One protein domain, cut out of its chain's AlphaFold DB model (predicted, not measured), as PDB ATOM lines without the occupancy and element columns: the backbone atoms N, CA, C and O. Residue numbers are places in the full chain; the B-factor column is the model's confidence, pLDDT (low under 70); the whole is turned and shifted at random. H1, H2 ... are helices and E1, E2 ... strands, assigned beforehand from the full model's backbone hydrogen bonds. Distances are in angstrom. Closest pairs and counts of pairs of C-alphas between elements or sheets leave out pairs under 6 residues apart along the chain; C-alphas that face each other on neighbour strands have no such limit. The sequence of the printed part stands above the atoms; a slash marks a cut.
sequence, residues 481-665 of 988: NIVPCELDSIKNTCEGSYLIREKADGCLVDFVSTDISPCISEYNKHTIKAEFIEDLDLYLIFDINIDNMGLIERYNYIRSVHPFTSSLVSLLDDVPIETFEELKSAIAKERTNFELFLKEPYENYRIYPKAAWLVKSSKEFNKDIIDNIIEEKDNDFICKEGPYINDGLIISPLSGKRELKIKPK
ATOM      1  N   ASN A 481      17.157 -18.437  34.966       92.06
ATOM      2  CA  ASN A 481      18.069 -18.136  36.066       92.06
ATOM      3  C   ASN A 481      17.265 -17.770  37.318       92.06
ATOM      4  O   ASN A 481      16.205 -17.136  37.229       92.06
ATOM      5  N   ILE A 482      17.779 -18.222  38.453       92.12
ATOM      6  CA  ILE A 482      17.323 -17.802  39.768       92.12
ATOM      7  C   ILE A 482      17.442 -16.277  39.917       92.12
ATOM      8  O   ILE A 482      18.348 -15.669  39.344       92.12
ATOM      9  N   VAL A 483      16.529 -15.667  40.675       91.62
ATOM     10  CA  VAL A 483      16.633 -14.261  41.098       91.62
ATOM     11  C   VAL A 483      16.974 -14.148  42.595       91.62
ATOM     12  O   VAL A 483      16.744 -15.097  43.350       91.62
ATOM     13  N   PRO A 484      17.521 -13.006  43.054       87.81
ATOM     14  CA  PRO A 484      17.738 -12.716  44.473       87.81
ATOM     15  C   PRO A 484      16.583 -13.143  45.392       87.81
ATOM     16  O   PRO A 484      15.419 -12.907  45.079       87.81
ATOM     17  N   CYS A 485      16.915 -13.744  46.541       83.25
ATOM     18  CA  CYS A 485      15.976 -14.184  47.592       83.25
ATOM     19  C   CYS A 485      14.953 -15.270  47.181       83.25
ATOM     20  O   CYS A 485      14.110 -15.666  47.988       83.25
ATOM     21  N   GLU A 486      15.021 -15.799  45.958       86.25
ATOM     22  CA  GLU A 486      14.044 -16.768  45.457       86.25
ATOM     23  C   GLU A 486      14.101 -18.123  46.176       86.25
ATOM     24  O   GLU A 486      13.051 -18.693  46.476       86.25
ATOM     25  N   LEU A 487      15.288 -18.624  46.537       83.69
ATOM     26  CA  LEU A 487      15.402 -19.886  47.290       83.69
ATOM     27  C   LEU A 487      14.804 -19.791  48.686       83.69
ATOM     28  O   LEU A 487      14.111 -20.706  49.131       83.69
ATOM     29  N   ASP A 488      15.003 -18.656  49.351       77.75
ATOM     30  CA  ASP A 488      14.435 -18.408  50.674       77.75
ATOM     31  C   ASP A 488      12.905 -18.336  50.629       77.75
ATOM     32  O   ASP A 488      12.234 -18.669  51.608       77.75
ATOM     33  N   SER A 489      12.324 -17.977  49.480       75.81
ATOM     34  CA  SER A 489      10.871 -18.024  49.291       75.81
ATOM     35  C   SER A 489      10.322 -19.459  49.274       75.81
ATOM     36  O   SER A 489       9.197 -19.682  49.722       75.81
ATOM     37  N   ILE A 490      11.117 -20.445  48.829       73.88
ATOM     38  CA  ILE A 490      10.719 -21.863  48.783       73.88
ATOM     39  C   ILE A 490      10.647 -22.446  50.197       73.88
ATOM     40  O   ILE A 490       9.702 -23.179  50.504       73.88
ATOM     41  N   LYS A 491      11.572 -22.053  51.084       61.81
ATOM     42  CA  LYS A 491      11.552 -22.409  52.515       61.81
ATOM     43  C   LYS A 491      10.210 -22.086  53.180       61.81
ATOM     44  O   LYS A 491       9.744 -22.848  54.019       61.81
ATOM     45  N   ASN A 492       9.587 -20.974  52.793       52.97
ATOM     46  CA  ASN A 492       8.336 -20.492  53.388       52.97
ATOM     47  C   ASN A 492       7.075 -21.120  52.757       52.97
ATOM     48  O   ASN A 492       5.954 -20.695  53.038       52.97
ATOM     49  N   THR A 493       7.226 -22.121  51.883       58.88
ATOM     50  CA  THR A 493       6.097 -22.883  51.330       58.88
ATOM     51  C   THR A 493       5.765 -24.096  52.199       58.88
ATOM     52  O   THR A 493       6.585 -24.550  52.991       58.88
ATOM     53  N   CYS A 494       4.571 -24.671  52.021       47.94
ATOM     54  CA  CYS A 494       4.165 -25.900  52.714       47.94
ATOM     55  C   CYS A 494       5.050 -27.119  52.400       47.94
ATOM     56  O   CYS A 494       4.957 -28.124  53.096       47.94
ATOM     57  N   GLU A 495       5.879 -27.039  51.357       58.69
ATOM     58  CA  GLU A 495       6.774 -28.112  50.924       58.69
ATOM     59  C   GLU A 495       8.164 -27.998  51.572       58.69
ATOM     60  O   GLU A 495       8.812 -29.020  51.782       58.69
ATOM     61  N   GLY A 496       8.631 -26.778  51.892       70.69
ATOM     62  CA  GLY A 496       9.927 -26.504  52.543       70.69
ATOM     63  C   GLY A 496      11.167 -27.103  51.853       70.69
ATOM     64  O   GLY A 496      12.267 -27.041  52.400       70.69
ATOM     65  N   SER A 497      10.992 -27.701  50.676       82.88
ATOM     66  CA  SER A 497      11.930 -28.626  50.043       82.88
ATOM     67  C   SER A 497      11.824 -28.534  48.523       82.88
ATOM     68  O   SER A 497      10.799 -28.115  47.978       82.88
ATOM     69  N   TYR A 498      12.878 -28.943  47.825       88.38
ATOM     70  CA  TYR A 498      12.924 -28.987  46.363       88.38
ATOM     71  C   TYR A 498      13.849 -30.103  45.875       88.38
ATOM     72  O   TYR A 498      14.659 -30.624  46.640       88.38
ATOM     73  N   LEU A 499      13.735 -30.468  44.595       89.69
ATOM     74  CA  LEU A 499      14.705 -31.362  43.961       89.69
ATOM     75  C   LEU A 499      15.839 -30.549  43.345       89.69
ATOM     76  O   LEU A 499      15.572 -29.580  42.632       89.69
ATOM     77  N   ILE A 500      17.081 -30.973  43.561       92.00
ATOM     78  CA  ILE A 500      18.260 -30.427  42.883       92.00
ATOM     79  C   ILE A 500      18.859 -31.470  41.936       92.00
ATOM     80  O   ILE A 500      18.861 -32.660  42.244       92.00
ATOM     81  N   ARG A 501      19.327 -31.034  40.763       92.69
ATOM     82  CA  ARG A 501      19.974 -31.868  39.735       92.69
ATOM     83  C   ARG A 501      21.189 -31.149  39.166       92.69
ATOM     84  O   ARG A 501      21.184 -29.923  39.066       92.69
ATOM     85  N   GLU A 502      22.185 -31.893  38.703       92.62
ATOM     86  CA  GLU A 502      23.269 -31.319  37.898       92.62
ATOM     87  C   GLU A 502      22.714 -30.773  36.575       92.62
ATOM     88  O   GLU A 502      21.838 -31.381  35.959       92.62
ATOM     89  N   LYS A 503      23.170 -29.606  36.116       89.50
ATOM     90  CA  LYS A 503      22.757 -29.049  34.827       89.50
ATOM     91  C   LYS A 503      23.734 -29.496  33.737       89.50
ATOM     92  O   LYS A 503      24.648 -28.745  33.401       89.50
ATOM     93  N   ALA A 504      23.481 -30.656  33.140       83.75
ATOM     94  CA  ALA A 504      24.259 -31.127  32.002       83.75
ATOM     95  C   ALA A 504      24.209 -30.129  30.830       83.75
ATOM     96  O   ALA A 504      23.192 -29.459  30.596       83.75
ATOM     97  N   ASP A 505      25.301 -30.036  30.074       68.62
ATOM     98  CA  ASP A 505      25.331 -29.314  28.798       68.62
ATOM     99  C   ASP A 505      24.864 -30.225  27.646       68.62
ATOM    100  O   ASP A 505      25.617 -30.609  26.754       68.62
ATOM    101  N   GLY A 506      23.602 -30.658  27.733       69.88
ATOM    102  CA  GLY A 506      22.966 -31.585  26.796       69.88
ATOM    103  C   GLY A 506      21.893 -30.944  25.916       69.88
ATOM    104  O   GLY A 506      21.349 -29.879  26.214       69.88
ATOM    105  N   CYS A 507      21.534 -31.630  24.828       72.56
ATOM    106  CA  CYS A 507      20.389 -31.243  24.003       72.56
ATOM    107  C   CYS A 507      19.097 -31.780  24.622       72.56
ATOM    108  O   CYS A 507      18.957 -32.990  24.790       72.56
ATOM    109  N   LEU A 508      18.140 -30.904  24.924       76.50
ATOM    110  CA  LEU A 508      16.819 -31.331  25.380       76.50
ATOM    111  C   LEU A 508      16.097 -32.101  24.264       76.50
ATOM    112  O   LEU A 508      15.967 -31.586  23.153       76.50
ATOM    113  N   VAL A 509      15.598 -33.293  24.579       74.75
ATOM    114  CA  VAL A 509      14.792 -34.138  23.690       74.75
ATOM    115  C   VAL A 509      13.517 -34.596  24.399       74.75
ATOM    116  O   VAL A 509      13.493 -34.774  25.621       74.75
ATOM    117  N   ASP A 510      12.449 -34.774  23.630       70.62
ATOM    118  CA  ASP A 510      11.128 -35.229  24.086       70.62
ATOM    119  C   ASP A 510      10.780 -36.658  23.630       70.62
ATOM    120  O   ASP A 510       9.696 -37.171  23.914       70.62
ATOM    121  N   PHE A 511      11.726 -37.324  22.969       68.75
ATOM    122  CA  PHE A 511      11.673 -38.732  22.607       68.75
ATOM    123  C   PHE A 511      13.051 -39.369  22.781       68.75
ATOM    124  O   PHE A 511      14.083 -38.692  22.790       68.75
ATOM    125  N   VAL A 512      13.066 -40.691  22.905       73.25
ATOM    126  CA  VAL A 512      14.285 -41.494  22.931       73.25
ATOM    127  C   VAL A 512      14.181 -42.547  21.834       73.25
ATOM    128  O   VAL A 512      13.089 -43.011  21.515       73.25
ATOM    129  N   SER A 513      15.314 -42.866  21.208       68.88
ATOM    130  CA  SER A 513      15.387 -43.903  20.176       68.88
ATOM    131  C   SER A 513      14.902 -45.255  20.709       68.88
ATOM    132  O   SER A 513      15.104 -45.570  21.879       68.88
ATOM    133  N   THR A 514      14.324 -46.090  19.846       67.94
ATOM    134  CA  THR A 514      14.010 -47.489  20.180       67.94
ATOM    135  C   THR A 514      15.265 -48.322  20.432       67.94
ATOM    136  O   THR A 514      15.212 -49.316  21.151       67.94
ATOM    137  N   ASP A 515      16.405 -47.881  19.897       71.00
ATOM    138  CA  ASP A 515      17.676 -48.604  19.928       71.00
ATOM    139  C   ASP A 515      18.539 -48.173  21.128       71.00
ATOM    140  O   ASP A 515      19.691 -47.743  20.988       71.00
ATOM    141  N   ILE A 516      17.958 -48.226  22.325       78.88
ATOM    142  CA  ILE A 516      18.615 -47.871  23.588       78.88
ATOM    143  C   ILE A 516      19.044 -49.096  24.390       78.88
ATOM    144  O   ILE A 516      18.399 -50.142  24.382       78.88
ATOM    145  N   SER A 517      20.133 -48.945  25.137       79.00
ATOM    146  CA  SER A 517      20.606 -49.917  26.116       79.00
ATOM    147  C   SER A 517      20.726 -49.260  27.496       79.00
ATOM    148  O   SER A 517      21.450 -48.268  27.625       79.00
ATOM    149  N   PRO A 518      20.069 -49.801  28.534       84.75
ATOM    150  CA  PRO A 518      19.119 -50.920  28.502       84.75
ATOM    151  C   PRO A 518      17.804 -50.582  27.772       84.75
ATOM    152  O   PRO A 518      17.359 -49.437  27.765       84.75
ATOM    153  N   CYS A 519      17.156 -51.596  27.185       81.25
ATOM    154  CA  CYS A 519      15.811 -51.450  26.627       81.25
ATOM    155  C   CYS A 519      14.779 -51.475  27.761       81.25
ATOM    156  O   CYS A 519      14.689 -52.454  28.504       81.25
ATOM    157  N   ILE A 520      14.012 -50.391  27.903       84.75
ATOM    158  CA  ILE A 520      13.025 -50.212  28.975       84.75
ATOM    159  C   ILE A 520      11.672 -49.934  28.331       84.75
ATOM    160  O   ILE A 520      11.381 -48.817  27.903       84.75
ATOM    161  N   SER A 521      10.832 -50.967  28.262       80.06
ATOM    162  CA  SER A 521       9.523 -50.906  27.602       80.06
ATOM    163  C   SER A 521       8.586 -49.860  28.210       80.06
ATOM    164  O   SER A 521       7.778 -49.279  27.488       80.06
ATOM    165  N   GLU A 522       8.709 -49.583  29.510       81.44
ATOM    166  CA  GLU A 522       7.897 -48.583  30.209       81.44
ATOM    167  C   GLU A 522       8.111 -47.161  29.677       81.44
ATOM    168  O   GLU A 522       7.157 -46.391  29.578       81.44
ATOM    169  N   TYR A 523       9.327 -46.808  29.252       82.94
ATOM    170  CA  TYR A 523       9.597 -45.469  28.725       82.94
ATOM    171  C   TYR A 523       8.915 -45.214  27.380       82.94
ATOM    172  O   TYR A 523       8.520 -44.086  27.110       82.94
ATOM    173  N   ASN A 524       8.691 -46.255  26.574       75.12
ATOM    174  CA  ASN A 524       8.019 -46.133  25.276       75.12
ATOM    175  C   ASN A 524       6.501 -45.924  25.397       75.12
ATOM    176  O   ASN A 524       5.848 -45.578  24.414       75.12
ATOM    177  N   LYS A 525       5.917 -46.139  26.584       77.88
ATOM    178  CA  LYS A 525       4.472 -45.972  26.823       77.88
ATOM    179  C   LYS A 525       4.077 -44.527  27.119       77.88
ATOM    180  O   LYS A 525       2.896 -44.190  27.047       77.88
ATOM    181  N   HIS A 526       5.044 -43.683  27.470       79.75
ATOM    182  CA  HIS A 526       4.810 -42.331  27.959       79.75
ATOM    183  C   HIS A 526       5.690 -41.325  27.219       79.75
ATOM    184  O   HIS A 526       6.753 -41.652  26.705       79.75
ATOM    185  N   THR A 527       5.272 -40.060  27.186       79.38
ATOM    186  CA  THR A 527       6.172 -38.986  26.757       79.38
ATOM    187  C   THR A 527       7.229 -38.771  27.841       79.38
ATOM    188  O   THR A 527       6.893 -38.731  29.026       79.38
ATOM    189  N   ILE A 528       8.487 -38.600  27.448       83.62
ATOM    190  CA  ILE A 528       9.631 -38.444  28.355       83.62
ATOM    191  C   ILE A 528      10.332 -37.110  28.116       83.62
ATOM    192  O   ILE A 528      10.162 -36.479  27.076       83.62
ATOM    193  N   LYS A 529      11.133 -36.680  29.088       85.56
ATOM    194  CA  LYS A 529      12.112 -35.611  28.910       85.56
ATOM    195  C   LYS A 529      13.493 -36.136  29.226       85.56
ATOM    196  O   LYS A 529      13.729 -36.658  30.320       85.56
ATOM    197  N   ALA A 530      14.397 -35.939  28.281       87.25
ATOM    198  CA  ALA A 530      15.786 -36.293  28.461       87.25
ATOM    199  C   ALA A 530      16.717 -35.206  27.935       87.25
ATOM    200  O   ALA A 530      16.351 -34.374  27.107       87.25
ATOM    201  N   GLU A 531      17.940 -35.217  28.441       87.56
ATOM    202  CA  GLU A 531      19.068 -34.496  27.868       87.56
ATOM    203  C   GLU A 531      19.942 -35.510  27.143       87.56
ATOM    204  O   GLU A 531      20.388 -36.492  27.734       87.56
ATOM    205  N   PHE A 532      20.180 -35.289  25.856       84.31
ATOM    206  CA  PHE A 532      21.109 -36.101  25.091       84.31
ATOM    207  C   PHE A 532      22.529 -35.537  25.215       84.31
ATOM    208  O   PHE A 532      22.788 -34.398  24.806       84.31
ATOM    209  N   ILE A 533      23.432 -36.345  25.772       84.38
ATOM    210  CA  ILE A 533      24.865 -36.082  25.916       84.38
ATOM    211  C   ILE A 533      25.596 -36.841  24.818       84.38
ATOM    212  O   ILE A 533      25.800 -38.053  24.884       84.38
ATOM    213  N   GLU A 534      25.975 -36.106  23.782       70.31
ATOM    214  CA  GLU A 534      26.461 -36.697  22.542       70.31
ATOM    215  C   GLU A 534      27.819 -37.385  22.684       70.31
ATOM    216  O   GLU A 534      28.008 -38.460  22.128       70.31
ATOM    217  N   ASP A 535      28.739 -36.825  23.473       73.88
ATOM    218  CA  ASP A 535      30.066 -37.421  23.680       73.88
ATOM    219  C   ASP A 535      30.010 -38.783  24.400       73.88
ATOM    220  O   ASP A 535      30.972 -39.551  24.353       73.88
ATOM    221  N   LEU A 536      28.875 -39.095  25.039       79.62
ATOM    222  CA  LEU A 536      28.632 -40.347  25.757       79.62
ATOM    223  C   LEU A 536      27.591 -41.255  25.077       79.62
ATOM    224  O   LEU A 536      27.290 -42.322  25.622       79.62
ATOM    225  N   ASP A 537      27.044 -40.847  23.922       80.69
ATOM    226  CA  ASP A 537      25.880 -41.468  23.268       80.69
ATOM    227  C   ASP A 537      24.710 -41.694  24.244       80.69
ATOM    228  O   ASP A 537      24.070 -42.744  24.229       80.69
ATOM    229  N   LEU A 538      24.458 -40.749  25.150       88.19
ATOM    230  CA  LEU A 538      23.652 -40.994  26.344       88.19
ATOM    231  C   LEU A 538      22.403 -40.123  26.407       88.19
ATOM    232  O   LEU A 538      22.489 -38.901  26.345       88.19
ATOM    233  N   TYR A 539      21.260 -40.742  26.683       91.19
ATOM    234  CA  TYR A 539      20.054 -40.056  27.131       91.19
ATOM    235  C   TYR A 539      19.981 -40.026  28.662       91.19
ATOM    236  O   TYR A 539      19.839 -41.064  29.306       91.19
ATOM    237  N   LEU A 540      20.032 -38.831  29.246       92.25
ATOM    238  CA  LEU A 540      19.766 -38.583  30.661       92.25
ATOM    239  C   LEU A 540      18.280 -38.269  30.856       92.25
ATOM    240  O   LEU A 540      17.870 -37.128  30.647       92.25
ATOM    241  N   ILE A 541      17.462 -39.253  31.241       90.56
ATOM    242  CA  ILE A 541      16.027 -39.029  31.504       90.56
ATOM    243  C   ILE A 541      15.856 -38.361  32.861       90.56
ATOM    244  O   ILE A 541      16.335 -38.880  33.863       90.56
ATOM    245  N   PHE A 542      15.109 -37.262  32.923       88.12
ATOM    246  CA  PHE A 542      14.875 -36.550  34.183       88.12
ATOM    247  C   PHE A 542      13.400 -36.293  34.513       88.12
ATOM    248  O   PHE A 542      13.115 -35.846  35.624       88.12
ATOM    249  N   ASP A 543      12.468 -36.579  33.596       86.12
ATOM    250  CA  ASP A 543      11.021 -36.551  33.857       86.12
ATOM    251  C   ASP A 543      10.264 -37.455  32.861       86.12
ATOM    252  O   ASP A 543      10.714 -37.677  31.734       86.12
ATOM    253  N   ILE A 544       9.095 -37.953  33.262       84.44
ATOM    254  CA  ILE A 544       8.194 -38.799  32.461       84.44
ATOM    255  C   ILE A 544       6.759 -38.334  32.699       84.44
ATOM    256  O   ILE A 544       6.420 -37.971  33.820       84.44
ATOM    257  N   ASN A 545       5.906 -38.294  31.673       80.62
ATOM    258  CA  ASN A 545       4.521 -37.851  31.840       80.62
ATOM    259  C   ASN A 545       3.604 -39.038  32.098       80.62
ATOM    260  O   ASN A 545       3.171 -39.717  31.166       80.62
ATOM    261  N   ILE A 546       3.297 -39.236  33.375       79.50
ATOM    262  CA  ILE A 546       2.344 -40.231  33.852       79.50
ATOM    263  C   ILE A 546       1.209 -39.483  34.539       79.50
ATOM    264  O   ILE A 546       1.442 -38.667  35.435       79.50
ATOM    265  N   ASP A 547      -0.017 -39.740  34.089       72.81
ATOM    266  CA  ASP A 547      -1.201 -39.104  34.651       72.81
ATOM    267  C   ASP A 547      -1.344 -39.459  36.138       72.81
ATOM    268  O   ASP A 547      -1.160 -40.605  36.544       72.81
ATOM    269  N   ASN A 548      -1.720 -38.465  36.947       72.19
ATOM    270  CA  ASN A 548      -1.946 -38.586  38.393       72.19
ATOM    271  C   ASN A 548      -0.702 -38.890  39.255       72.19
ATOM    272  O   ASN A 548      -0.882 -39.242  40.416       72.19
ATOM    273  N   MET A 549       0.523 -38.711  38.739       78.94
ATOM    274  CA  MET A 549       1.757 -38.787  39.541       78.94
ATOM    275  C   MET A 549       2.408 -37.412  39.758       78.94
ATOM    276  O   MET A 549       2.552 -36.616  38.823       78.94
ATOM    277  N   GLY A 550       2.846 -37.150  40.992       75.94
ATOM    278  CA  GLY A 550       3.644 -35.982  41.377       75.94
ATOM    279  C   GLY A 550       5.125 -36.101  40.988       75.94
ATOM    280  O   GLY A 550       5.605 -37.160  40.594       75.94
ATOM    281  N   LEU A 551       5.888 -35.010  41.119       80.88
ATOM    282  CA  LEU A 551       7.295 -34.931  40.676       80.88
ATOM    283  C   LEU A 551       8.202 -36.027  41.282       80.88
ATOM    284  O   LEU A 551       9.014 -36.617  40.572       80.88
ATOM    285  N   ILE A 552       8.055 -36.296  42.584       83.94
ATOM    286  CA  ILE A 552       8.832 -37.315  43.317       83.94
ATOM    287  C   ILE A 552       8.463 -38.723  42.840       83.94
ATOM    288  O   ILE A 552       9.342 -39.527  42.545       83.94
ATOM    289  N   GLU A 553       7.167 -39.003  42.703       84.44
ATOM    290  CA  GLU A 553       6.658 -40.308  42.267       84.44
ATOM    291  C   GLU A 553       7.140 -40.643  40.854       84.44
ATOM    292  O   GLU A 553       7.606 -41.753  40.608       84.44
ATOM    293  N   ARG A 554       7.114 -39.659  39.944       86.31
ATOM    294  CA  ARG A 554       7.623 -39.819  38.573       86.31
ATOM    295  C   ARG A 554       9.116 -40.107  38.559       86.31
ATOM    296  O   ARG A 554       9.554 -40.983  37.821       86.31
ATOM    297  N   TYR A 555       9.899 -39.420  39.388       88.44
ATOM    298  CA  TYR A 555      11.330 -39.693  39.501       88.44
ATOM    299  C   TYR A 555      11.617 -41.098  40.051       88.44
ATOM    300  O   TYR A 555      12.393 -41.845  39.449       88.44
ATOM    301  N   ASN A 556      10.965 -41.480  41.153       88.19
ATOM    302  CA  ASN A 556      11.127 -42.804  41.754       88.19
ATOM    303  C   ASN A 556      10.705 -43.907  40.774       88.19
ATOM    304  O   ASN A 556      11.390 -44.922  40.663       88.19
ATOM    305  N   TYR A 557       9.642 -43.675  40.000       89.00
ATOM    306  CA  TYR A 557       9.222 -44.567  38.924       89.00
ATOM    307  C   TYR A 557      10.296 -44.713  37.839       89.00
ATOM    308  O   TYR A 557      10.650 -45.834  37.484       89.00
ATOM    309  N   ILE A 558      10.876 -43.609  37.343       90.38
ATOM    310  CA  ILE A 558      11.940 -43.663  36.321       90.38
ATOM    311  C   ILE A 558      13.113 -44.526  36.801       90.38
ATOM    312  O   ILE A 558      13.626 -45.330  36.022       90.38
ATOM    313  N   ARG A 559      13.535 -44.382  38.064       90.50
ATOM    314  CA  ARG A 559      14.655 -45.161  38.615       90.50
ATOM    315  C   ARG A 559      14.305 -46.618  38.885       90.50
ATOM    316  O   ARG A 559      15.167 -47.470  38.674       90.50
ATOM    317  N   SER A 560      13.082 -46.910  39.330       89.75
ATOM    318  CA  SER A 560      12.665 -48.271  39.686       89.75
ATOM    319  C   SER A 560      12.510 -49.187  38.474       89.75
ATOM    320  O   SER A 560      12.738 -50.389  38.592       89.75
ATOM    321  N   VAL A 561      12.178 -48.634  37.304       89.88
ATOM    322  CA  VAL A 561      12.060 -49.410  36.057       89.88
ATOM    323  C   VAL A 561      13.389 -49.583  35.317       89.88
ATOM    324  O   VAL A 561      13.474 -50.392  34.395       89.88
ATOM    325  N   HIS A 562      14.430 -48.831  35.686       92.12
ATOM    326  CA  HIS A 562      15.718 -48.877  35.001       92.12
ATOM    327  C   HIS A 562      16.646 -49.942  35.619       92.12
ATOM    328  O   HIS A 562      17.023 -49.796  36.784       92.12
ATOM    329  N   PRO A 563      17.098 -50.964  34.860       88.94
ATOM    330  CA  PRO A 563      17.782 -52.147  35.403       88.94
ATOM    331  C   PRO A 563      19.018 -51.876  36.268       88.94
ATOM    332  O   PRO A 563      19.281 -52.611  37.215       88.94
ATOM    333  N   PHE A 564      19.785 -50.829  35.948       89.56
ATOM    334  CA  PHE A 564      20.977 -50.473  36.723       89.56
ATOM    335  C   PHE A 564      20.636 -49.744  38.027       89.56
ATOM    336  O   PHE A 564      21.332 -49.890  39.023       89.56
ATOM    337  N   THR A 565      19.585 -48.919  38.023       90.44
ATOM    338  CA  THR A 565      19.261 -48.043  39.160       90.44
ATOM    339  C   THR A 565      18.175 -48.624  40.051       90.44
ATOM    340  O   THR A 565      18.039 -48.173  41.181       90.44
ATOM    341  N   SER A 566      17.428 -49.624  39.580       87.00
ATOM    342  CA  SER A 566      16.361 -50.293  40.327       87.00
ATOM    343  C   SER A 566      16.875 -51.055  41.548       87.00
ATOM    344  O   SER A 566      16.123 -51.299  42.486       87.00
ATOM    345  N   SER A 567      18.150 -51.454  41.528       79.38
ATOM    346  CA  SER A 567      18.851 -52.108  42.639       79.38
ATOM    347  C   SER A 567      19.581 -51.125  43.560       79.38
ATOM    348  O   SER A 567      20.053 -51.526  44.625       79.38
ATOM    349  N   LEU A 568      19.688 -49.852  43.167       80.88
ATOM    350  CA  LEU A 568      20.277 -48.803  43.992       80.88
ATOM    351  C   LEU A 568      19.227 -48.278  44.973       80.88
ATOM    352  O   LEU A 568      18.039 -48.214  44.657       80.88
ATOM    353  N   VAL A 569      19.675 -47.861  46.158       68.88
ATOM    354  CA  VAL A 569      18.811 -47.156  47.113       68.88
ATOM    355  C   VAL A 569      18.225 -45.920  46.425       68.88
ATOM    356  O   VAL A 569      18.937 -45.198  45.719       68.88
ATOM    357  N   SER A 570      16.919 -45.703  46.597       68.38
ATOM    358  CA  SER A 570      16.242 -44.519  46.071       68.38
ATOM    359  C   SER A 570      16.915 -43.266  46.622       68.38
ATOM    360  O   SER A 570      16.981 -43.064  47.831       68.38
ATOM    361  N   LEU A 571      17.381 -42.399  45.720       68.31
ATOM    362  CA  LEU A 571      18.041 -41.139  46.079       68.31
ATOM    363  C   LEU A 571      17.101 -40.143  46.784       68.31
ATOM    364  O   LEU A 571      17.564 -39.101  47.243       68.31
ATOM    365  N   LEU A 572      15.796 -40.438  46.833       68.38
ATOM    366  CA  LEU A 572      14.781 -39.629  47.509       68.38
ATOM    367  C   LEU A 572      14.178 -40.311  48.749       68.38
ATOM    368  O   LEU A 572      13.389 -39.663  49.433       68.38
ATOM    369  N   ASP A 573      14.520 -41.576  49.035       58.97
ATOM    370  CA  ASP A 573      14.033 -42.291  50.232       58.97
ATOM    371  C   ASP A 573      15.007 -42.149  51.424       58.97
ATOM    372  O   ASP A 573      14.663 -42.509  52.552       58.97
ATOM    373  N   ASP A 574      16.202 -41.593  51.188       57.38
ATOM    374  CA  ASP A 574      17.139 -41.153  52.223       57.38
ATOM    375  C   ASP A 574      16.688 -39.816  52.855       57.38
ATOM    376  O   ASP A 574      15.915 -39.046  52.278       57.38
ATOM    377  N   VAL A 575      17.182 -39.534  54.066       69.38
ATOM    378  CA  VAL A 575      16.999 -38.245  54.759       69.38
ATOM    379  C   VAL A 575      17.323 -37.090  53.791       69.38
ATOM    380  O   VAL A 575      18.358 -37.160  53.124       69.38
ATOM    381  N   PRO A 576      16.475 -36.042  53.690       83.75
ATOM    382  CA  PRO A 576      16.738 -34.904  52.813       83.75
ATOM    383  C   PRO A 576      18.130 -34.320  53.048       83.75
ATOM    384  O   PRO A 576      18.563 -34.223  54.192       83.75
ATOM    385  N   ILE A 577      18.789 -33.871  51.983       88.69
ATOM    386  CA  ILE A 577      20.055 -33.145  52.079       88.69
ATOM    387  C   ILE A 577      19.812 -31.837  52.841       88.69
ATOM    388  O   ILE A 577      18.964 -31.031  52.435       88.69
ATOM    389  N   GLU A 578      20.545 -31.625  53.934       88.44
ATOM    390  CA  GLU A 578      20.428 -30.440  54.791       88.44
ATOM    391  C   GLU A 578      21.660 -29.522  54.698       88.44
ATOM    392  O   GLU A 578      21.549 -28.328  54.996       88.44
ATOM    393  N   THR A 579      22.814 -30.041  54.251       90.94
ATOM    394  CA  THR A 579      24.076 -29.281  54.142       90.94
ATOM    395  C   THR A 579      24.721 -29.350  52.751       90.94
ATOM    396  O   THR A 579      24.508 -30.284  51.977       90.94
ATOM    397  N   PHE A 580      25.528 -28.340  52.406       91.00
ATOM    398  CA  PHE A 580      26.229 -28.291  51.116       91.00
ATOM    399  C   PHE A 580      27.241 -29.441  50.952       91.00
ATOM    400  O   PHE A 580      27.345 -30.028  49.877       91.00
ATOM    401  N   GLU A 581      27.927 -29.834  52.028       92.81
ATOM    402  CA  GLU A 581      28.868 -30.964  52.014       92.81
ATOM    403  C   GLU A 581      28.171 -32.324  51.843       92.81
ATOM    404  O   GLU A 581      28.692 -33.214  51.160       92.81
ATOM    405  N   GLU A 582      26.961 -32.486  52.389       92.12
ATOM    406  CA  GLU A 582      26.119 -33.653  52.102       92.12
ATOM    407  C   GLU A 582      25.760 -33.721  50.616       92.12
ATOM    408  O   GLU A 582      25.859 -34.795  50.019       92.12
ATOM    409  N   LEU A 583      25.418 -32.584  49.991       92.19
ATOM    410  CA  LEU A 583      25.151 -32.530  48.552       92.19
ATOM    411  C   LEU A 583      26.380 -32.969  47.741       92.19
ATOM    412  O   LEU A 583      26.252 -33.812  46.852       92.19
ATOM    413  N   LYS A 584      27.571 -32.440  48.055       92.88
ATOM    414  CA  LYS A 584      28.830 -32.821  47.385       92.88
ATOM    415  C   LYS A 584      29.086 -34.320  47.490       92.88
ATOM    416  O   LYS A 584      29.365 -34.980  46.488       92.88
ATOM    417  N   SER A 585      28.929 -34.864  48.693       91.69
ATOM    418  CA  SER A 585      29.118 -36.290  48.969       91.69
ATOM    419  C   SER A 585      28.113 -37.158  48.203       91.69
ATOM    420  O   SER A 585      28.487 -38.181  47.623       91.69
ATOM    421  N   ALA A 586      26.847 -36.735  48.144       90.88
ATOM    422  CA  ALA A 586      25.794 -37.437  47.416       90.88
ATOM    423  C   ALA A 586      26.032 -37.433  45.895       90.88
ATOM    424  O   ALA A 586      25.865 -38.470  45.246       90.88
ATOM    425  N   ILE A 587      26.488 -36.306  45.337       92.31
ATOM    426  CA  ILE A 587      26.862 -36.182  43.920       92.31
ATOM    427  C   ILE A 587      28.054 -37.087  43.594       92.31
ATOM    428  O   ILE A 587      27.993 -37.858  42.638       92.31
ATOM    429  N   ALA A 588      29.118 -37.058  44.401       91.50
ATOM    430  CA  ALA A 588      30.301 -37.894  44.187       91.50
ATOM    431  C   ALA A 588      29.970 -39.400  44.223       91.50
ATOM    432  O   ALA A 588      30.438 -40.176  43.380       91.50
ATOM    433  N   LYS A 589      29.111 -39.815  45.163       90.56
ATOM    434  CA  LYS A 589      28.625 -41.197  45.263       90.56
ATOM    435  C   LYS A 589      27.861 -41.617  44.007       90.56
ATOM    436  O   LYS A 589      28.134 -42.680  43.454       90.56
ATOM    437  N   GLU A 590      26.935 -40.789  43.530       91.62
ATOM    438  CA  GLU A 590      26.157 -41.122  42.335       91.62
ATOM    439  C   GLU A 590      27.004 -41.102  41.059       91.62
ATOM    440  O   GLU A 590      26.839 -41.975  40.208       91.62
ATOM    441  N   ARG A 591      27.973 -40.188  40.939       92.50
ATOM    442  CA  ARG A 591      28.938 -40.197  39.828       92.50
ATOM    443  C   ARG A 591      29.721 -41.506  39.765       92.50
ATOM    444  O   ARG A 591      29.910 -42.031  38.674       92.50
ATOM    445  N   THR A 592      30.081 -42.088  40.910       91.88
ATOM    446  CA  THR A 592      30.735 -43.409  40.957       91.88
ATOM    447  C   THR A 592      29.832 -44.506  40.377       91.88
ATOM    448  O   THR A 592      30.280 -45.310  39.559       91.88
ATOM    449  N   ASN A 593      28.544 -44.525  40.747       91.25
ATOM    450  CA  ASN A 593      27.568 -45.468  40.182       91.25
ATOM    451  C   ASN A 593      27.408 -45.265  38.674       91.25
ATOM    452  O   ASN A 593      27.387 -46.219  37.896       91.25
ATOM    453  N   PHE A 594      27.306 -44.011  38.258       92.56
ATOM    454  CA  PHE A 594      27.121 -43.651  36.868       92.56
ATOM    455  C   PHE A 594      28.355 -43.996  36.013       92.56
ATOM    456  O   PHE A 594      28.213 -44.521  34.913       92.56
ATOM    457  N   GLU A 595      29.575 -43.832  36.528       91.81
ATOM    458  CA  GLU A 595      30.804 -44.288  35.866       91.81
ATOM    459  C   GLU A 595      30.883 -45.812  35.718       91.81
ATOM    460  O   GLU A 595      31.427 -46.310  34.728       91.81
ATOM    461  N   LEU A 596      30.355 -46.570  36.685       90.75
ATOM    462  CA  LEU A 596      30.227 -48.023  36.559       90.75
ATOM    463  C   LEU A 596      29.252 -48.386  35.436       90.75
ATOM    464  O   LEU A 596      29.595 -49.212  34.592       90.75
ATOM    465  N   PHE A 597      28.104 -47.710  35.367       92.62
ATOM    466  CA  PHE A 597      27.151 -47.871  34.269       92.62
ATOM    467  C   PHE A 597      27.772 -47.532  32.904       92.62
ATOM    468  O   PHE A 597      27.615 -48.278  31.942       92.62
ATOM    469  N   LEU A 598      28.548 -46.448  32.799       88.06
ATOM    470  CA  LEU A 598      29.196 -46.065  31.539       88.06
ATOM    471  C   LEU A 598      30.186 -47.125  31.018       88.06
ATOM    472  O   LEU A 598      30.464 -47.160  29.816       88.06
ATOM    473  N   LYS A 599      30.704 -48.003  31.888       86.69
ATOM    474  CA  LYS A 599      31.566 -49.132  31.503       86.69
ATOM    475  C   LYS A 599      30.777 -50.324  30.950       86.69
ATOM    476  O   LYS A 599      31.391 -51.205  30.345       86.69
ATOM    477  N   GLU A 600      29.456 -50.365  31.127       81.69
ATOM    478  CA  GLU A 600      28.617 -51.430  30.584       81.69
ATOM    479  C   GLU A 600      28.569 -51.374  29.047       81.69
ATOM    480  O   GLU A 600      28.582 -50.292  28.441       81.69
ATOM    481  N   PRO A 601      28.545 -52.540  28.377       74.25
ATOM    482  CA  PRO A 601      28.394 -52.589  26.934       74.25
ATOM    483  C   PRO A 601      27.007 -52.069  26.539       74.25
ATOM    484  O   PRO A 601      26.003 -52.434  27.143       74.25
ATOM    485  N   TYR A 602      26.952 -51.265  25.484       74.75
ATOM    486  CA  TYR A 602      25.711 -50.710  24.956       74.75
ATOM    487  C   TYR A 602      25.657 -50.861  23.445       74.75
ATOM    488  O   TYR A 602      26.686 -51.013  22.774       74.75
ATOM    489  N   GLU A 603      24.436 -50.828  22.923       65.19
ATOM    490  CA  GLU A 603      24.198 -50.877  21.500       65.19
ATOM    491  C   GLU A 603      24.383 -49.499  20.850       65.19
ATOM    492  O   GLU A 603      25.507 -49.089  20.558       65.19
ATOM    493  N   ASN A 604      23.313 -48.776  20.545       68.50
ATOM    494  CA  ASN A 604      23.447 -47.508  19.828       68.50
ATOM    495  C   ASN A 604      23.557 -46.346  20.801       68.50
ATOM    496  O   ASN A 604      24.535 -45.605  20.749       68.50
ATOM    497  N   TYR A 605      22.608 -46.256  21.727       81.69
ATOM    498  CA  TYR A 605      22.577 -45.207  22.731       81.69
ATOM    499  C   TYR A 605      22.444 -45.805  24.121       81.69
ATOM    500  O   TYR A 605      21.743 -46.796  24.326       81.69
ATOM    501  N   ARG A 606      23.114 -45.190  25.087       88.50
ATOM    502  CA  ARG A 606      22.883 -45.450  26.501       88.50
ATOM    503  C   ARG A 606      21.673 -44.663  26.966       88.50
ATOM    504  O   ARG A 606      21.390 -43.574  26.462       88.50
ATOM    505  N   ILE A 607      21.008 -45.169  27.985       91.00
ATOM    506  CA  ILE A 607      19.991 -44.415  28.703       91.00
ATOM    507  C   ILE A 607      20.242 -44.521  30.194       91.00
ATOM    508  O   ILE A 607      20.620 -45.582  30.668       91.00
ATOM    509  N   TYR A 608      20.083 -43.419  30.918       93.56
ATOM    510  CA  TYR A 608      20.291 -43.395  32.359       93.56
ATOM    511  C   TYR A 608      19.345 -42.390  33.033       93.56
ATOM    512  O   TYR A 608      19.185 -41.275  32.528       93.56
ATOM    513  N   PRO A 609      18.720 -42.732  34.172       92.69
ATOM    514  CA  PRO A 609      17.957 -41.788  34.975       92.69
ATOM    515  C   PRO A 609      18.877 -40.721  35.559       92.69
ATOM    516  O   PRO A 609      19.721 -40.997  36.409       92.69
ATOM    517  N   LYS A 610      18.702 -39.476  35.130       92.44
ATOM    518  CA  LYS A 610      19.437 -38.337  35.666       92.44
ATOM    519  C   LYS A 610      19.150 -38.199  37.153       92.44
ATOM    520  O   LYS A 610      17.992 -38.077  37.543       92.44
ATOM    521  N   ALA A 611      20.201 -38.176  37.958       91.38
ATOM    522  CA  ALA A 611      20.081 -38.087  39.400       91.38
ATOM    523  C   ALA A 611      19.415 -36.784  39.862       91.38
ATOM    524  O   ALA A 611      19.619 -35.712  39.286       91.38
ATOM    525  N   ALA A 612      18.614 -36.909  40.914       91.50
ATOM    526  CA  ALA A 612      17.992 -35.826  41.648       91.50
ATOM    527  C   ALA A 612      18.072 -36.116  43.146       91.50
ATOM    528  O   ALA A 612      17.888 -37.263  43.561       91.50
ATOM    529  N   TRP A 613      18.291 -35.069  43.935       91.50
ATOM    530  CA  TRP A 613      18.348 -35.145  45.393       91.50
ATOM    531  C   TRP A 613      17.274 -34.256  46.007       91.50
ATOM    532  O   TRP A 613      17.067 -33.128  45.551       91.50
ATOM    533  N   LEU A 614      16.590 -34.769  47.030       89.81
ATOM    534  CA  LEU A 614      15.655 -33.988  47.829       89.81
ATOM    535  C   LEU A 614      16.446 -33.126  48.810       89.81
ATOM    536  O   LEU A 614      17.193 -33.646  49.633       89.81
ATOM    537  N   VAL A 615      16.266 -31.816  48.725       88.25
ATOM    538  CA  VAL A 615      16.927 -30.838  49.590       88.25
ATOM    539  C   VAL A 615      15.890 -30.192  50.490       88.25
ATOM    540  O   VAL A 615      14.856 -29.722  50.004       88.25
ATOM    541  N   LYS A 616      16.191 -30.102  51.784       86.06
ATOM    542  CA  LYS A 616      15.421 -29.302  52.735       86.06
ATOM    543  C   LYS A 616      15.976 -27.883  52.745       86.06
ATOM    544  O   LYS A 616      17.121 -27.650  53.119       86.06
ATOM    545  N   SER A 617      15.166 -26.917  52.326       81.12
ATOM    546  CA  SER A 617      15.624 -25.537  52.182       81.12
ATOM    547  C   SER A 617      15.862 -24.897  53.556       81.12
ATOM    548  O   SER A 617      14.920 -24.553  54.274       81.12
ATOM    549  N   SER A 618      17.131 -24.721  53.927       82.69
ATOM    550  CA  SER A 618      17.559 -23.936  55.088       82.69
ATOM    551  C   SER A 618      18.204 -22.624  54.635       82.69
ATOM    552  O   SER A 618      18.615 -22.484  53.483       82.69
ATOM    553  N   LYS A 619      18.269 -21.631  55.532       80.25
ATOM    554  CA  LYS A 619      18.861 -20.325  55.187       80.25
ATOM    555  C   LYS A 619      20.363 -20.486  54.936       80.25
ATOM    556  O   LYS A 619      20.924 -19.854  54.049       80.25
ATOM    557  N   GLU A 620      20.979 -21.349  55.729       85.25
ATOM    558  CA  GLU A 620      22.382 -21.722  55.691       85.25
ATOM    559  C   GLU A 620      22.705 -22.437  54.374       85.25
ATOM    560  O   GLU A 620      23.538 -21.953  53.616       85.25
ATOM    561  N   PHE A 621      21.957 -23.490  54.026       88.12
ATOM    562  CA  PHE A 621      22.154 -24.223  52.773       88.12
ATOM    563  C   PHE A 621      21.956 -23.335  51.541       88.12
ATOM    564  O   PHE A 621      22.773 -23.350  50.621       88.12
ATOM    565  N   ASN A 622      20.880 -22.538  51.515       87.19
ATOM    566  CA  ASN A 622      20.618 -21.627  50.404       87.19
ATOM    567  C   ASN A 622      21.770 -20.627  50.240       87.19
ATOM    568  O   ASN A 622      22.200 -20.382  49.117       87.19
ATOM    569  N   LYS A 623      22.296 -20.082  51.345       86.75
ATOM    570  CA  LYS A 623      23.456 -19.187  51.315       86.75
ATOM    571  C   LYS A 623      24.693 -19.890  50.758       86.75
ATOM    572  O   LYS A 623      25.335 -19.335  49.873       86.75
ATOM    573  N   ASP A 624      24.998 -21.097  51.223       90.62
ATOM    574  CA  ASP A 624      26.175 -21.847  50.775       90.62
ATOM    575  C   ASP A 624      26.104 -22.176  49.278       90.62
ATOM    576  O   ASP A 624      27.095 -22.045  48.565       90.62
ATOM    577  N   ILE A 625      24.922 -22.530  48.763       90.81
ATOM    578  CA  ILE A 625      24.704 -22.743  47.325       90.81
ATOM    579  C   ILE A 625      25.019 -21.480  46.515       90.81
ATOM    580  O   ILE A 625      25.670 -21.563  45.471       90.81
ATOM    581  N   ILE A 626      24.561 -20.315  46.973       90.25
ATOM    582  CA  ILE A 626      24.811 -19.039  46.296       90.25
ATOM    583  C   ILE A 626      26.304 -18.691  46.338       90.25
ATOM    584  O   ILE A 626      26.901 -18.426  45.294       90.25
ATOM    585  N   ASP A 627      26.909 -18.748  47.522       90.88
ATOM    586  CA  ASP A 627      28.312 -18.408  47.752       90.88
ATOM    587  C   ASP A 627      29.267 -19.328  46.974       90.88
ATOM    588  O   ASP A 627      30.235 -18.859  46.377       90.88
ATOM    589  N   ASN A 628      29.007 -20.636  46.967       93.44
ATOM    590  CA  ASN A 628      29.910 -21.605  46.356       93.44
ATOM    591  C   ASN A 628      29.691 -21.752  44.848       93.44
ATOM    592  O   ASN A 628      30.672 -21.851  44.114       93.44
ATOM    593  N   ILE A 629      28.438 -21.727  44.372       93.56
ATOM    594  CA  ILE A 629      28.131 -21.950  42.952       93.56
ATOM    595  C   ILE A 629      28.059 -20.645  42.159       93.56
ATOM    596  O   ILE A 629      28.710 -20.563  41.124       93.56
ATOM    597  N   ILE A 630      27.282 -19.642  42.595       93.31
ATOM    598  CA  ILE A 630      27.088 -18.396  41.822       93.31
ATOM    599  C   ILE A 630      28.307 -17.481  41.940       93.31
ATOM    600  O   ILE A 630      28.804 -17.000  40.922       93.31
ATOM    601  N   GLU A 631      28.795 -17.264  43.165       91.81
ATOM    602  CA  GLU A 631      30.002 -16.463  43.442       91.81
ATOM    603  C   GLU A 631      31.308 -17.268  43.304       91.81
ATOM    604  O   GLU A 631      32.388 -16.750  43.573       91.81
ATOM    605  N   GLU A 632      31.216 -18.519  42.841       92.81
ATOM    606  CA  GLU A 632      32.349 -19.346  42.402       92.81
ATOM    607  C   GLU A 632      33.422 -19.613  43.470       92.81
ATOM    608  O   GLU A 632      34.589 -19.814  43.137       92.81
ATOM    609  N   LYS A 633      33.057 -19.644  44.762       92.88
ATOM    610  CA  LYS A 633      34.010 -20.029  45.820       92.88
ATOM    611  C   LYS A 633      34.389 -21.513  45.760       92.88
ATOM    612  O   LYS A 633      35.509 -21.857  46.132       92.88
ATOM    613  N   ASP A 634      33.470 -22.372  45.313       91.31
ATOM    614  CA  ASP A 634      33.659 -23.824  45.200       91.31
ATOM    615  C   ASP A 634      32.651 -24.425  44.196       91.31
ATOM    616  O   ASP A 634      31.703 -25.120  44.562       91.31
ATOM    617  N   ASN A 635      32.806 -24.094  42.910       92.25
ATOM    618  CA  ASN A 635      31.931 -24.558  41.820       92.25
ATOM    619  C   ASN A 635      32.570 -25.635  40.924       92.25
ATOM    620  O   ASN A 635      31.872 -26.248  40.107       92.25
ATOM    621  N   ASP A 636      33.878 -25.861  41.051       89.38
ATOM    622  CA  ASP A 636      34.654 -26.751  40.180       89.38
ATOM    623  C   ASP A 636      34.183 -28.203  40.266       89.38
ATOM    624  O   ASP A 636      34.060 -28.863  39.231       89.38
ATOM    625  N   PHE A 637      33.802 -28.665  41.461       88.06
ATOM    626  CA  PHE A 637      33.268 -30.015  41.640       88.06
ATOM    627  C   PHE A 637      31.998 -30.253  40.812       88.06
ATOM    628  O   PHE A 637      31.741 -31.378  40.395       88.06
ATOM    629  N   ILE A 638      31.203 -29.215  40.523       89.31
ATOM    630  CA  ILE A 638      30.072 -29.319  39.596       89.31
ATOM    631  C   ILE A 638      30.552 -29.173  38.161       89.31
ATOM    632  O   ILE A 638      30.262 -30.040  37.346       89.31
ATOM    633  N   CYS A 639      31.252 -28.083  37.843       88.19
ATOM    634  CA  CYS A 639      31.407 -27.632  36.457       88.19
ATOM    635  C   CYS A 639      32.588 -28.271  35.714       88.19
ATOM    636  O   CYS A 639      32.568 -28.341  34.485       88.19
ATOM    637  N   LYS A 640      33.627 -28.705  36.437       84.62
ATOM    638  CA  LYS A 640      34.881 -29.225  35.866       84.62
ATOM    639  C   LYS A 640      35.106 -30.709  36.143       84.62
ATOM    640  O   LYS A 640      35.857 -31.347  35.410       84.62
ATOM    641  N   GLU A 641      34.484 -31.249  37.185       84.50
ATOM    642  CA  GLU A 641      34.601 -32.659  37.558       84.50
ATOM    643  C   GLU A 641      33.418 -33.494  37.050       84.50
ATOM    644  O   GLU A 641      32.300 -32.999  36.900       84.50
ATOM    645  N   GLY A 642      33.654 -34.792  36.848       84.19
ATOM    646  CA  GLY A 642      32.637 -35.760  36.448       84.19
ATOM    647  C   GLY A 642      32.729 -36.209  34.980       84.19
ATOM    648  O   GLY A 642      33.604 -35.782  34.230       84.19
ATOM    649  N   PRO A 643      31.837 -37.123  34.566       82.31
ATOM    650  CA  PRO A 643      31.905 -37.794  33.262       82.31
ATOM    651  C   PRO A 643      31.413 -36.961  32.070       82.31
ATOM    652  O   PRO A 643      31.630 -37.356  30.925       82.31
ATOM    653  N   TYR A 644      30.735 -35.838  32.309       84.69
ATOM    654  CA  TYR A 644      30.295 -34.894  31.282       84.69
ATOM    655  C   TYR A 644      30.314 -33.464  31.827       84.69
ATOM    656  O   TYR A 644      30.280 -33.253  33.038       84.69
ATOM    657  N   ILE A 645      30.363 -32.481  30.925       83.81
ATOM    658  CA  ILE A 645      30.419 -31.062  31.290       83.81
ATOM    659  C   ILE A 645      29.077 -30.619  31.877       83.81
ATOM    660  O   ILE A 645      28.010 -30.856  31.297       83.81
ATOM    661  N   ASN A 646      29.149 -29.933  33.016       87.56
ATOM    662  CA  ASN A 646      28.010 -29.314  33.672       87.56
ATOM    663  C   ASN A 646      28.153 -27.796  33.712       87.56
ATOM    664  O   ASN A 646      29.233 -27.232  33.841       87.56
ATOM    665  N   ASP A 647      27.001 -27.149  33.680       87.81
ATOM    666  CA  ASP A 647      26.844 -25.705  33.568       87.81
ATOM    667  C   ASP A 647      26.372 -25.052  34.882       87.81
ATOM    668  O   ASP A 647      25.978 -23.882  34.886       87.81
ATOM    669  N   GLY A 648      26.287 -25.837  35.959       93.81
ATOM    670  CA  GLY A 648      25.673 -25.472  37.236       93.81
ATOM    671  C   GLY A 648      24.631 -26.495  37.697       93.81
ATOM    672  O   GLY A 648      24.758 -27.689  37.430       93.81
ATOM    673  N   LEU A 649      23.581 -26.028  38.375       94.50
ATOM    674  CA  LEU A 649      22.522 -26.849  38.973       94.50
ATOM    675  C   LEU A 649      21.131 -26.429  38.468       94.50
ATOM    676  O   LEU A 649      20.900 -25.272  38.105       94.50
ATOM    677  N   ILE A 650      20.192 -27.375  38.461       93.62
ATOM    678  CA  ILE A 650      18.759 -27.145  38.252       93.62
ATOM    679  C   ILE A 650      18.013 -27.421  39.551       93.62
ATOM    680  O   ILE A 650      18.171 -28.489  40.139       93.62
ATOM    681  N   ILE A 651      17.155 -26.487  39.947       91.81
ATOM    682  CA  ILE A 651      16.196 -26.652  41.035       91.81
ATOM    683  C   ILE A 651      14.797 -26.814  40.455       91.81
ATOM    684  O   ILE A 651      14.321 -25.963  39.699       91.81
ATOM    685  N   SER A 652      14.123 -27.888  40.855       89.31
ATOM    686  CA  SER A 652      12.729 -28.163  40.517       89.31
ATOM    687  C   SER A 652      11.880 -28.065  41.793       89.31
ATOM    688  O   SER A 652      11.935 -28.970  42.635       89.31
ATOM    689  N   PRO A 653      11.095 -26.983  41.967       85.25
ATOM    690  CA  PRO A 653      10.164 -26.859  43.088       85.25
ATOM    691  C   PRO A 653       9.112 -27.977  43.063       85.25
ATOM    692  O   PRO A 653       8.575 -28.290  41.997       85.25
ATOM    693  N   LEU A 654       8.772 -28.550  44.225       81.81
ATOM    694  CA  LEU A 654       7.823 -29.674  44.296       81.81
ATOM    695  C   LEU A 654       6.408 -29.275  43.836       81.81
ATOM    696  O   LEU A 654       5.740 -30.054  43.160       81.81
ATOM    697  N   SER A 655       6.033 -28.011  44.043       74.56
ATOM    698  CA  SER A 655       4.774 -27.397  43.595       74.56
ATOM    699  C   SER A 655       4.565 -27.357  42.077       74.56
ATOM    700  O   SER A 655       3.500 -26.946  41.610       74.56
ATOM    701  N   GLY A 656       5.572 -27.725  41.278       74.81
ATOM    702  CA  GLY A 656       5.488 -27.706  39.816       74.81
ATOM    703  C   GLY A 656       5.671 -26.344  39.176       74.81
ATOM    704  O   GLY A 656       5.401 -26.188  37.983       74.81
ATOM    705  N   LYS A 657       6.135 -25.364  39.957       80.19
ATOM    706  CA  LYS A 657       6.586 -24.069  39.446       80.19
ATOM    707  C   LYS A 657       7.732 -24.240  38.442       80.19
ATOM    708  O   LYS A 657       8.279 -25.326  38.239       80.19
ATOM    709  N   ARG A 658       8.071 -23.141  37.768       85.56
ATOM    710  CA  ARG A 658       9.167 -23.102  36.799       85.56
ATOM    711  C   ARG A 658      10.484 -23.529  37.434       85.56
ATOM    712  O   ARG A 658      10.809 -23.119  38.540       85.56
ATOM    713  N   GLU A 659      11.230 -24.350  36.705       89.44
ATOM    714  CA  GLU A 659      12.560 -24.780  37.123       89.44
ATOM    715  C   GLU A 659      13.547 -23.608  37.091       89.44
ATOM    716  O   GLU A 659      13.502 -22.746  36.201       89.44
ATOM    717  N   LEU A 660      14.458 -23.604  38.061       91.81
ATOM    718  CA  LEU A 660      15.435 -22.545  38.278       91.81
ATOM    719  C   LEU A 660      16.840 -23.057  37.963       91.81
ATOM    720  O   LEU A 660      17.200 -24.178  38.309       91.81
ATOM    721  N   LYS A 661      17.640 -22.228  37.302       93.62
ATOM    722  CA  LYS A 661      19.055 -22.459  37.014       93.62
ATOM    723  C   LYS A 661      19.883 -21.704  38.039       93.62
ATOM    724  O   LYS A 661      19.734 -20.487  38.158       93.62
ATOM    725  N   ILE A 662      20.784 -22.416  38.697       93.44
ATOM    726  CA  ILE A 662      21.870 -21.831  39.480       93.44
ATOM    727  C   ILE A 662      23.134 -22.038  38.667       93.44
ATOM    728  O   ILE A 662      23.494 -23.177  38.364       93.44
ATOM    729  N   LYS A 663      23.778 -20.943  38.278       93.44
ATOM    730  CA  LYS A 663      24.978 -20.973  37.453       93.44
ATOM    731  C   LYS A 663      26.078 -20.117  38.076       93.44
ATOM    732  O   LYS A 663      25.754 -19.067  38.626       93.44
ATOM    733  N   PRO A 664      27.345 -20.521  37.921       94.06
ATOM    734  CA  PRO A 664      28.485 -19.631  38.096       94.06
ATOM    735  C   PRO A 664      28.334 -18.355  37.266       94.06
ATOM    736  O   PRO A 664      27.884 -18.417  36.114       94.06
ATOM    737  N   LYS A 665      28.730 -17.206  37.825       92.44
ATOM    738  CA  LYS A 665      28.710 -15.911  37.124       92.44
ATOM    739  C   LYS A 665      29.471 -15.944  35.799       92.44
ATOM    740  O   LYS A 665      28.979 -15.422  34.809       92.44
TER     741      LYS A 665
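What this domain is: This is residues 481 to 665 of the 988 residues of an uncharacterized protein of viral metagenome (UniProt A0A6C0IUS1). Two strongly twisted sheets of four strands each stand next to each other along the longest axis, and the long helix H3 spans from one to the other; H1, H4 and H5 pack on the first sheet, H2 mainly on the second. The printed part has 185 residues with five named helices and eight named strands, in the order H1 E1 E2 E3 E4 H2 H3 E5 E6 H4 H5 E7 E8; the class is mixed, helices and strands. One sheet runs E6 E1 E7 E8, antiparallel throughout, the other E2 E3 E4 E5, mixed. The whole is compact, with a radius of gyration of the C-alphas of 16.1 A and spans of 45 by 37 by 27 A.

Where its parts are: Find C-alpha 486 at (14.044, -16.768, 45.457), where H1, residues 486 to 491, begins. E1, 497 to 504, runs 22.0 A; then come E2, 507 to 509, E3, 528 to 533, and E4, 538 to 544. H2 is 551 to 560. From C-alpha 580 at (26.229, -28.291, 51.116), H3 runs 26.6 A to 598. E5, 605 to 609, E6, 613 to 616, H4, 619 to 630, and H5, 636 to 639, follow. E7, 646 to 653, runs 20.3 A, and E8, 660 to 662, ends at (21.870, -21.831, 39.480).

How they stand to each other: Look at E1 between E6, with N 500 and O 613 2.9 A apart, and E7, with N 501 and O 650 2.9 A apart. E7 and E8 form a hairpin, with N 651 and O 660 2.8 A apart. H1, H3 and H4 on one face make two layers, helices over a sheet. H4 only just touches H1, with 3 pairs of C-alphas within 8 A, the closest Leu 487 and Asn 622, 6.3 A. H5 is 7.6 A over the sheet. E6, H4 H5, E7 is a split strand-helix-strand unit, E1 between its strands, with a right-handed crossover. E2 E3 E4 is a meander of two hairpins, antiparallel neighbours in turn: N 509 and O 530 are 2.9 A apart, N 531 and O 540 2.9 A. E5 is parallel to E4, N 539 and O 606 2.8 A apart; E4, H2 H3, E5 is a strand-helix-strand unit, parallel neighbours joined through helices, with a left-handed crossover. H2 runs along E4, at 14 degrees on the local plane and a height of 7.4 A; C-alphas 544 and 554 are closest, 6.2 A. In H2, H3 and H4 every O i to N i+4 pair is within hydrogen-bond range; in H1, 1 of 2; H5 is too short for one.

The domain as a whole: The farthest C-alphas, of Asn 492 and Glu 603, are 46.8 A apart. The printed part has no cut. The long links are E2 to E3 and H2 to H3. Look for pLDDT under 70 in 19 residues, among them 491 to 495 and 569 to 575.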